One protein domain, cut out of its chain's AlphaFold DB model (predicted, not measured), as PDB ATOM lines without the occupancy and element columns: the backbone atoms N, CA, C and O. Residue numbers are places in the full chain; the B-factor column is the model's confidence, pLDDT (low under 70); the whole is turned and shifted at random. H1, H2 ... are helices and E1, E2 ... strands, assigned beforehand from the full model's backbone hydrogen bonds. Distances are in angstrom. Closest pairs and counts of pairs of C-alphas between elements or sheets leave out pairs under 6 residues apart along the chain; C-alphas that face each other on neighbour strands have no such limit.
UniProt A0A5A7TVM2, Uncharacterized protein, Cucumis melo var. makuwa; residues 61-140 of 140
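AT A GLANCE: This is residues 61 to 140 of the 140 residues of an uncharacterized protein of Cucumis melo var. makuwa (UniProt A0A5A7TVM2). With little regular structure, this is mostly winding chain: a small hairpin, E1 and E2, leads into short helix H2 between two ends, one with H1 and H3, the other with the loop around residues 111 to 118. Of 80 printed residues, 24 are in named elements, in the order H1, E1, E2, H2, H3; the class is mixed and the two-strand sheet antiparallel. The whole is only just loose, close to compact, with a radius of gyration of the C-alphas of 14.3 A and spans of 38 by 30 by 22 A.

HOW THE PARTS SIT: H1, residues 65 to 71, is apart from H3, residues 134 to 137. E1, residues 91 to 94, and E2, residues 97 to 100, form an antiparallel hairpin at 144 degrees; N 92 and O 99 are within hydrogen-bond range at 2.9 A. The closest C-alphas of E1 and H2, residues 102 to 106, are those of Ser 91 and Gly 102, 7.3 A apart. Every O i to N i+4 pair is within range in H1; H2 has 0 of 1, but 2 of 2 O i to N i+3 pairs, and H3 is too short for an O i to N i+4 pair.

IN THESE COORDINATES: H1 begins at C-alpha 65 (34.766, 139.174, 91.015) and spans 10.0 A; E1 spans 9.4 A, E2 9.9 A, H2 8.2 A and H3 5.6 A, ending at C-alpha 137 (47.133, 148.688, 91.563).

THE WHOLE: The C-alphas farthest apart, of Met 61 and Lys 117, are 39.3 A apart. The printed part has no cut; the links H1 to E1 and H2 to H3 are long. Residues 65 to 66, 72 to 89 and 130 to 140 have pLDDT under 70.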
ATOM      1  N   MET A  61      36.362 146.754  80.777       76.44
ATOM      2  CA  MET A  61      36.142 145.307  80.753       76.44
ATOM      3  C   MET A  61      35.109 144.955  81.829       76.44
ATOM      4  O   MET A  61      35.211 145.434  82.958       76.44
ATOM      5  N   ILE A  62      34.098 144.156  81.481       79.75
ATOM      6  CA  ILE A  62      33.086 143.682  82.435       79.75
ATOM      7  C   ILE A  62      33.491 142.278  82.868       79.75
ATOM      8  O   ILE A  62      33.357 141.335  82.094       79.75
ATOM      9  N   ASN A  63      33.973 142.157  84.102       75.06
ATOM     10  CA  ASN A  63      34.408 140.897  84.695       75.06
ATOM     11  C   ASN A  63      33.603 140.614  85.961       75.06
ATOM     12  O   ASN A  63      33.176 141.545  86.651       75.06
ATOM     13  N   ASP A  64      33.419 139.338  86.293       75.88
ATOM     14  CA  ASP A  64      32.964 138.971  87.630       75.88
ATOM     15  C   ASP A  64      34.107 139.112  88.658       75.88
ATOM     16  O   ASP A  64      35.259 139.400  88.322       75.88
ATOM     17  N   PHE A  65      33.788 138.962  89.944       67.75
ATOM     18  CA  PHE A  65      34.766 139.174  91.015       67.75
ATOM     19  C   PHE A  65      35.911 138.145  90.997       67.75
ATOM     20  O   PHE A  65      37.030 138.468  91.389       67.75
ATOM     21  N   ALA A  66      35.639 136.919  90.540       68.31
ATOM     22  CA  ALA A  66      36.652 135.873  90.450       68.31
ATOM     23  C   ALA A  66      37.636 136.176  89.312       68.31
ATOM     24  O   ALA A  66      38.840 136.253  89.556       68.31
ATOM     25  N   ALA A  67      37.116 136.473  88.120       70.62
ATOM     26  CA  ALA A  67      37.898 136.870  86.957       70.62
ATOM     27  C   ALA A  67      38.688 138.162  87.208       70.62
ATOM     28  O   ALA A  67      39.824 138.277  86.758       70.62
ATOM     29  N   TYR A  68      38.141 139.123  87.965       71.94
ATOM     30  CA  TYR A  68      38.904 140.304  88.382       71.94
ATOM     31  C   TYR A  68      40.148 139.918  89.187       71.94
ATOM     32  O   TYR A  68      41.228 140.433  88.916       71.94
ATOM     33  N   GLY A  69      40.007 139.014  90.160       70.19
ATOM     34  CA  GLY A  69      41.136 138.508  90.937       70.19
ATOM     35  C   GLY A  69      42.217 137.884  90.075       70.19
ATOM     36  O   GLY A  69      43.391 138.214  90.198       70.19
ATOM     37  N   ASP A  70      41.783 137.035  89.155       71.31
ATOM     38  CA  ASP A  70      42.660 136.321  88.239       71.31
ATOM     39  C   ASP A  70      43.413 137.269  87.294       71.31
ATOM     40  O   ASP A  70      44.610 137.098  87.077       71.31
ATOM     41  N   LEU A  71      42.739 138.304  86.785       71.81
ATOM     42  CA  LEU A  71      43.322 139.304  85.884       71.81
ATOM     43  C   LEU A  71      44.203 140.339  86.587       71.81
ATOM     44  O   LEU A  71      45.136 140.854  85.979       71.81
ATOM     45  N   SER A  72      43.894 140.678  87.839       67.62
ATOM     46  CA  SER A  72      44.671 141.637  88.640       67.62
ATOM     47  C   SER A  72      45.835 140.985  89.389       67.62
ATOM     48  O   SER A  72      46.467 141.647  90.207       67.62
ATOM     49  N   GLU A  73      46.075 139.687  89.157       63.09
ATOM     50  CA  GLU A  73      46.969 138.843  89.963       63.09
ATOM     51  C   GLU A  73      46.707 138.974  91.477       63.09
ATOM     52  O   GLU A  73      47.579 138.755  92.320       63.09
ATOM     53  N   TRP A  74      45.472 139.323  91.844       63.44
ATOM     54  CA  TRP A  74      45.073 139.548  93.219       63.44
ATOM     55  C   TRP A  74      44.679 138.229  93.872       63.44
ATOM     56  O   TRP A  74      43.866 137.463  93.344       63.44
ATOM     57  N   SER A  75      45.174 137.984  95.088       58.19
ATOM     58  CA  SER A  75      44.683 136.861  95.882       58.19
ATOM     59  C   SER A  75      43.235 137.115  96.302       58.19
ATOM     60  O   SER A  75      42.956 137.768  97.305       58.19
ATOM     61  N   THR A  76      42.281 136.556  95.558       55.16
ATOM     62  CA  THR A  76      40.864 136.468  95.967       55.16
ATOM     63  C   THR A  76      40.634 135.432  97.060       55.16
ATOM     64  O   THR A  76      39.512 135.259  97.539       55.16
ATOM     65  N   LYS A  77      41.687 134.719  97.462       54.31
ATOM     66  CA  LYS A  77      41.638 133.662  98.461       54.31
ATOM     67  C   LYS A  77      42.238 134.191  99.765       54.31
ATOM     68  O   LYS A  77      43.228 134.918  99.750       54.31
ATOM     69  N   GLU A  78      41.617 133.802 100.880       60.44
ATOM     70  CA  GLU A  78      42.002 134.109 102.271       60.44
ATOM     71  C   GLU A  78      41.544 135.478 102.829       60.44
ATOM     72  O   GLU A  78      40.655 136.144 102.304       60.44
ATOM     73  N   TYR A  79      42.112 135.872 103.972       57.16
ATOM     74  CA  TYR A  79      41.789 137.068 104.764       57.16
ATOM     75  C   TYR A  79      42.105 138.404 104.041       57.16
ATOM     76  O   TYR A  79      41.896 139.486 104.580       57.16
ATOM     77  N   GLN A  80      42.600 138.351 102.803       58.16
ATOM     78  CA  GLN A  80      42.928 139.516 101.970       58.16
ATOM     79  C   GLN A  80      42.131 139.561 100.656       58.16
ATOM     80  O   GLN A  80      42.424 140.367  99.778       58.16
ATOM     81  N   ALA A  81      41.071 138.753 100.542       56.22
ATOM     82  CA  ALA A  81      40.263 138.630  99.330       56.22
ATOM     83  C   ALA A  81      39.639 139.943  98.818       56.22
ATOM     84  O   ALA A  81      39.232 140.010  97.663       56.22
ATOM     85  N   TYR A  82      39.539 140.986  99.650       62.97
ATOM     86  CA  TYR A  82      38.979 142.269  99.235       62.97
ATOM     87  C   TYR A  82      40.082 143.226  98.772       62.97
ATOM     88  O   TYR A  82      40.902 143.671  99.578       62.97
ATOM     89  N   SER A  83      40.061 143.583  97.486       55.28
ATOM     90  CA  SER A  83      41.043 144.461  96.829       55.28
ATOM     91  C   SER A  83      41.150 145.861  97.437       55.28
ATOM     92  O   SER A  83      42.185 146.511  97.319       55.28
ATOM     93  N   ILE A  84      40.116 146.327  98.139       59.03
ATOM     94  CA  ILE A  84      40.130 147.628  98.831       59.03
ATOM     95  C   ILE A  84      40.813 147.525 100.206       59.03
ATOM     96  O   ILE A  84      41.155 148.531 100.819       59.03
ATOM     97  N   CYS A  85      41.025 146.311 100.720       58.97
ATOM     98  CA  CYS A  85      41.574 146.122 102.057       58.97
ATOM     99  C   CYS A  85      43.096 146.061 102.092       58.97
ATOM    100  O   CYS A  85      43.620 146.387 103.147       58.97
ATOM    101  N   MET A  86      43.796 145.681 101.010       54.88
ATOM    102  CA  MET A  86      45.268 145.793 100.825       54.88
ATOM    103  C   MET A  86      46.164 145.438 102.044       54.88
ATOM    104  O   MET A  86      47.300 145.887 102.138       54.88
ATOM    105  N   GLY A  87      45.681 144.639 103.007       56.41
ATOM    106  CA  GLY A  87      46.385 144.343 104.266       56.41
ATOM    107  C   GLY A  87      45.606 144.607 105.563       56.41
ATOM    108  O   GLY A  87      46.056 144.193 106.635       56.41
ATOM    109  N   ASP A  88      44.432 145.238 105.506       62.34
ATOM    110  CA  ASP A  88      43.528 145.366 106.649       62.34
ATOM    111  C   ASP A  88      42.993 143.985 107.050       62.34
ATOM    112  O   ASP A  88      42.190 143.372 106.348       62.34
ATOM    113  N   ARG A  89      43.400 143.517 108.233       62.97
ATOM    114  CA  ARG A  89      42.945 142.259 108.849       62.97
ATOM    115  C   ARG A  89      41.528 142.358 109.428       62.97
ATOM    116  O   ARG A  89      41.227 141.741 110.445       62.97
ATOM    117  N   SER A  90      40.655 143.152 108.817       71.38
ATOM    118  CA  SER A  90      39.255 143.287 109.239       71.38
ATOM    119  C   SER A  90      38.367 142.144 108.749       71.38
ATOM    120  O   SER A  90      37.160 142.166 108.980       71.38
ATOM    121  N   SER A  91      38.930 141.150 108.069       74.31
ATOM    122  CA  SER A  91      38.271 139.876 107.799       74.31
ATOM    123  C   SER A  91      38.441 138.900 108.960       74.31
ATOM    124  O   SER A  91      39.545 138.758 109.485       74.31
ATOM    125  N   PHE A  92      37.378 138.177 109.299       74.31
ATOM    126  CA  PHE A  92      37.386 137.125 110.313       74.31
ATOM    127  C   PHE A  92      36.606 135.906 109.814       74.31
ATOM    128  O   PHE A  92      35.683 136.037 109.009       74.31
ATOM    129  N   GLU A  93      36.966 134.716 110.291       76.62
ATOM    130  CA  GLU A  93      36.208 133.500 110.006       76.62
ATOM    131  C   GLU A  93      34.937 133.456 110.861       76.62
ATOM    132  O   GLU A  93      34.983 133.469 112.090       76.62
ATOM    133  N   ILE A  94      33.785 133.385 110.197       75.75
ATOM    134  CA  ILE A  94      32.486 133.152 110.819       75.75
ATOM    135  C   ILE A  94      31.937 131.852 110.247       75.75
ATOM    136  O   ILE A  94      31.613 131.782 109.063       75.75
ATOM    137  N   ARG A  95      31.812 130.823 111.095       81.44
ATOM    138  CA  ARG A  95      31.260 129.505 110.718       81.44
ATOM    139  C   ARG A  95      31.922 128.929 109.451       81.44
ATOM    140  O   ARG A  95      31.222 128.554 108.513       81.44
ATOM    141  N   SER A  96      33.255 128.917 109.403       74.75
ATOM    142  CA  SER A  96      34.034 128.410 108.257       74.75
ATOM    143  C   SER A  96      33.935 129.229 106.969       74.75
ATOM    144  O   SER A  96      34.363 128.776 105.908       74.75
ATOM    145  N   LYS A  97      33.410 130.457 107.049       72.81
ATOM    146  CA  LYS A  97      33.404 131.427 105.951       72.81
ATOM    147  C   LYS A  97      34.152 132.690 106.362       72.81
ATOM    148  O   LYS A  97      33.818 133.313 107.369       72.81
ATOM    149  N   ILE A  98      35.142 133.099 105.574       73.44
ATOM    150  CA  ILE A  98      35.837 134.372 105.789       73.44
ATOM    151  C   ILE A  98      34.881 135.503 105.412       73.44
ATOM    152  O   ILE A  98      34.361 135.545 104.299       73.44
ATOM    153  N   SER A  99      34.628 136.402 106.357       74.25
ATOM    154  CA  SER A  99      33.767 137.567 106.171       74.25
ATOM    155  C   SER A  99      34.546 138.827 106.513       74.25
ATOM    156  O   SER A  99      35.134 138.929 107.588       74.25
ATOM    157  N   PHE A 100      34.542 139.805 105.610       76.25
ATOM    158  CA  PHE A 100      35.012 141.148 105.927       76.25
ATOM    159  C   PHE A 100      34.047 141.794 106.931       76.25
ATOM    160  O   PHE A 100      32.847 141.634 106.771       76.25
ATOM    161  N   MET A 101      34.543 142.472 107.969       76.75
ATOM    162  CA  MET A 101      33.735 143.138 109.013       76.75
ATOM    163  C   MET A 101      33.999 144.651 109.088       76.75
ATOM    164  O   MET A 101      33.347 145.375 109.840       76.75
ATOM    165  N   GLY A 102      34.946 145.158 108.293       78.62
ATOM    166  CA  GLY A 102      35.362 146.562 108.295       78.62
ATOM    167  C   GLY A 102      34.454 147.500 107.495       78.62
ATOM    168  O   GLY A 102      34.805 148.660 107.306       78.62
ATOM    169  N   TYR A 103      33.289 147.048 107.021       80.19
ATOM    170  CA  TYR A 103      32.399 147.844 106.159       80.19
ATOM    171  C   TYR A 103      31.902 149.135 106.809       80.19
ATOM    172  O   TYR A 103      31.608 150.104 106.115       80.19
ATOM    173  N   ARG A 104      31.855 149.184 108.146       86.00
ATOM    174  CA  ARG A 104      31.475 150.400 108.874       86.00
ATOM    175  C   ARG A 104      32.439 151.564 108.636       86.00
ATOM    176  O   ARG A 104      32.027 152.701 108.799       86.00
ATOM    177  N   ARG A 105      33.673 151.302 108.192       83.62
ATOM    178  CA  ARG A 105      34.653 152.337 107.824       83.62
ATOM    179  C   ARG A 105      34.248 153.143 106.580       83.62
ATOM    180  O   ARG A 105      34.778 154.227 106.390       83.62
ATOM    181  N   TYR A 106      33.329 152.642 105.750       80.81
ATOM    182  CA  TYR A 106      32.819 153.367 104.573       80.81
ATOM    183  C   TYR A 106      31.597 154.240 104.872       80.81
ATOM    184  O   TYR A 106      31.097 154.930 103.985       80.81
ATOM    185  N   LEU A 107      31.072 154.186 106.096       85.00
ATOM    186  CA  LEU A 107      29.944 155.018 106.495       85.00
ATOM    187  C   LEU A 107      30.423 156.447 106.769       85.00
ATOM    188  O   LEU A 107      31.594 156.689 107.050       85.00
ATOM    189  N   LEU A 108      29.494 157.403 106.697       84.69
ATOM    190  CA  LEU A 108      29.767 158.780 107.106       84.69
ATOM    191  C   LEU A 108      30.238 158.811 108.565       84.69
ATOM    192  O   LEU A 108      29.701 158.092 109.402       84.69
ATOM    193  N   GLU A 109      31.173 159.704 108.880       82.06
ATOM    194  CA  GLU A 109      31.880 159.763 110.172       82.06
ATOM    195  C   GLU A 109      30.951 159.785 111.403       82.06
ATOM    196  O   GLU A 109      31.254 159.217 112.451       82.06
ATOM    197  N   ASN A 110      29.759 160.370 111.262       84.62
ATOM    198  CA  ASN A 110      28.762 160.480 112.328       84.62
ATOM    199  C   ASN A 110      27.681 159.383 112.303       84.62
ATOM    200  O   ASN A 110      26.667 159.497 112.996       84.62
ATOM    201  N   HIS A 111      27.858 158.320 111.515       89.81
ATOM    202  CA  HIS A 111      26.861 157.263 111.395       89.81
ATOM    203  C   HIS A 111      26.703 156.485 112.712       89.81
ATOM    204  O   HIS A 111      27.673 156.041 113.329       89.81
ATOM    205  N   VAL A 112      25.457 156.245 113.133       90.31
ATOM    206  CA  VAL A 112      25.128 155.589 114.416       90.31
ATOM    207  C   VAL A 112      25.772 154.207 114.580       90.31
ATOM    208  O   VAL A 112      26.086 153.782 115.693       90.31
ATOM    209  N   TRP A 113      26.027 153.509 113.471       87.69
ATOM    210  CA  TRP A 113      26.635 152.176 113.479       87.69
ATOM    211  C   TRP A 113      28.107 152.157 113.891       87.69
ATOM    212  O   TRP A 113      28.565 151.106 114.340       87.69
ATOM    213  N   HIS A 114      28.822 153.289 113.860       86.38
ATOM    214  CA  HIS A 114      30.165 153.364 114.447       86.38
ATOM    215  C   HIS A 114      30.139 153.019 115.940       86.38
ATOM    216  O   HIS A 114      31.000 152.293 116.423       86.38
ATOM    217  N   ARG A 115      29.097 153.456 116.660       88.50
ATOM    218  CA  ARG A 115      28.934 153.244 118.113       88.50
ATOM    219  C   ARG A 115      28.237 151.932 118.471       88.50
ATOM    220  O   ARG A 115      28.219 151.546 119.638       88.50
ATOM    221  N   SER A 116      27.662 151.245 117.485       87.69
ATOM    222  CA  SER A 116      26.943 149.991 117.701       87.69
ATOM    223  C   SER A 116      27.910 148.832 117.941       87.69
ATOM    224  O   SER A 116      28.836 148.623 117.166       87.69
ATOM    225  N   LYS A 117      27.658 148.031 118.980       88.00
ATOM    226  CA  LYS A 117      28.389 146.777 119.245       88.00
ATOM    227  C   LYS A 117      27.714 145.546 118.633       88.00
ATOM    228  O   LYS A 117      28.184 144.435 118.832       88.00
ATOM    229  N   LEU A 118      26.620 145.721 117.888       85.69
ATOM    230  CA  LEU A 118      25.823 144.607 117.359       85.69
ATOM    231  C   LEU A 118      26.489 143.851 116.198       85.69
ATOM    232  O   LEU A 118      25.966 142.825 115.788       85.69
ATOM    233  N   HIS A 119      27.576 144.372 115.624       81.06
ATOM    234  CA  HIS A 119      28.195 143.800 114.420       81.06
ATOM    235  C   HIS A 119      29.324 142.828 114.784       81.06
ATOM    236  O   HIS A 119      29.180 141.622 114.635       81.06
ATOM    237  N   ASP A 120      30.427 143.347 115.318       80.81
ATOM    238  CA  ASP A 120      31.628 142.589 115.702       80.81
ATOM    239  C   ASP A 120      31.951 142.723 117.205       80.81
ATOM    240  O   ASP A 120      33.056 142.412 117.651       80.81
ATOM    241  N   GLY A 121      31.009 143.246 118.000       85.19
ATOM    242  CA  GLY A 121      31.211 143.540 119.422       85.19
ATOM    243  C   GLY A 121      32.038 144.799 119.708       85.19
ATOM    244  O   GLY A 121      32.172 145.178 120.876       85.19
ATOM    245  N   LYS A 122      32.575 145.473 118.683       85.56
ATOM    246  CA  LYS A 122      33.479 146.621 118.822       85.56
ATOM    247  C   LYS A 122      32.833 147.915 118.336       85.56
ATOM    248  O   LYS A 122      31.995 147.937 117.435       85.56
ATOM    249  N   VAL A 123      33.256 149.014 118.949       88.00
ATOM    250  CA  VAL A 123      32.999 150.366 118.443       88.00
ATOM    251  C   VAL A 123      34.036 150.655 117.359       88.00
ATOM    252  O   VAL A 123      35.221 150.382 117.551       88.00
ATOM    253  N   GLU A 124      33.592 151.169 116.217       87.50
ATOM    254  CA  GLU A 124      34.443 151.441 115.058       87.50
ATOM    255  C   GLU A 124      34.939 152.889 115.085       87.50
ATOM    256  O   GLU A 124      34.206 153.808 114.722       87.50
ATOM    257  N   HIS A 125      36.187 153.075 115.518       84.81
ATOM    258  CA  HIS A 125      36.880 154.369 115.562       84.81
ATOM    259  C   HIS A 125      37.924 154.535 114.452       84.81
ATOM    260  O   HIS A 125      38.587 155.570 114.386       84.81
ATOM    261  N   ARG A 126      38.144 153.505 113.626       83.00
ATOM    262  CA  ARG A 126      39.190 153.551 112.603       83.00
ATOM    263  C   ARG A 126      38.779 154.501 111.476       83.00
ATOM    264  O   ARG A 126      37.593 154.568 111.150       83.00
ATOM    265  N   PRO A 127      39.748 155.201 110.858       79.31
ATOM    266  CA  PRO A 127      39.464 156.094 109.739       79.31
ATOM    267  C   PRO A 127      38.907 155.308 108.545       79.31
ATOM    268  O   PRO A 127      39.081 154.085 108.498       79.31
ATOM    269  N   PRO A 128      38.296 155.967 107.550       76.62
ATOM    270  CA  PRO A 128      37.907 155.314 106.307       76.62
ATOM    271  C   PRO A 128      39.054 154.511 105.688       76.62
ATOM    272  O   PRO A 128      40.232 154.816 105.892       76.62
ATOM    273  N   LEU A 129      38.722 153.423 104.990       70.94
ATOM    274  CA  LEU A 129      39.729 152.707 104.211       70.94
ATOM    275  C   LEU A 129      40.233 153.622 103.098       70.94
ATOM    276  O   LEU A 129      39.444 154.338 102.481       70.94
ATOM    277  N   VAL A 130      41.544 153.594 102.856       69.44
ATOM    278  CA  VAL A 130      42.119 154.259 101.690       69.44
ATOM    279  C   VAL A 130      41.594 153.510 100.474       69.44
ATOM    280  O   VAL A 130      41.950 152.356 100.247       69.44
ATOM    281  N   VAL A 131      40.687 154.143  99.736       61.84
ATOM    282  CA  VAL A 131      40.255 153.640  98.437       61.84
ATOM    283  C   VAL A 131      41.383 153.968  97.474       61.84
ATOM    284  O   VAL A 131      41.570 155.132  97.128       61.84
ATOM    285  N   MET A 132      42.172 152.959  97.110       56.59
ATOM    286  CA  MET A 132      43.193 153.137  96.087       56.59
ATOM    287  C   MET A 132      42.533 153.357  94.729       56.59
ATOM    288  O   MET A 132      41.544 152.702  94.381       56.59
ATOM    289  N   ASN A 133      43.085 154.281  93.951       55.19
ATOM    290  CA  ASN A 133      42.660 154.470  92.568       55.19
ATOM    291  C   ASN A 133      43.286 153.379  91.685       55.19
ATOM    292  O   ASN A 133      44.362 152.870  91.989       55.19
ATOM    293  N   GLY A 134      42.658 153.064  90.546       48.25
ATOM    294  CA  GLY A 134      43.126 152.039  89.593       48.25
ATOM    295  C   GLY A 134      44.611 152.133  89.196       48.25
ATOM    296  O   GLY A 134      45.223 151.125  88.863       48.25
ATOM    297  N   HIS A 135      45.211 153.326  89.280       48.81
ATOM    298  CA  HIS A 135      46.630 153.572  89.007       48.81
ATOM    299  C   HIS A 135      47.598 153.013  90.064       48.81
ATOM    300  O   HIS A 135      48.743 152.725  89.729       48.81
ATOM    301  N   GLU A 136      47.175 152.861  91.318       49.81
ATOM    302  CA  GLU A 136      48.033 152.346  92.398       49.81
ATOM    303  C   GLU A 136      48.108 150.812  92.391       49.81
ATOM    304  O   GLU A 136      49.063 150.244  92.914       49.81
ATOM    305  N   TYR A 137      47.151 150.144  91.735       47.06
ATOM    306  CA  TYR A 137      47.133 148.688  91.563       47.06
ATOM    307  C   TYR A 137      48.153 148.180  90.533       47.06
ATOM    308  O   TYR A 137      48.634 147.065  90.666       47.06
ATOM    309  N   TRP A 138      48.490 148.983  89.518       36.25
ATOM    310  CA  TRP A 138      49.353 148.569  88.399       36.25
ATOM    311  C   TRP A 138      50.863 148.706  88.657       36.25
ATOM    312  O   TRP A 138      51.655 148.259  87.832       36.25
ATOM    313  N   ASN A 139      51.270 149.352  89.753       32.00
ATOM    314  CA  ASN A 139      52.670 149.713  90.025       32.00
ATOM    315  C   ASN A 139      53.348 148.868  91.126       32.00
ATOM    316  O   ASN A 139      54.418 149.263  91.590       32.00
ATOM    317  N   ASN A 140      52.753 147.748  91.549       37.75
ATOM    318  CA  ASN A 140      53.366 146.795  92.487       37.75
ATOM    319  C   ASN A 140      53.678 145.467  91.807       37.75
ATOM    320  O   ASN A 140      52.815 145.004  91.033       37.75
TER     321      ASN A 140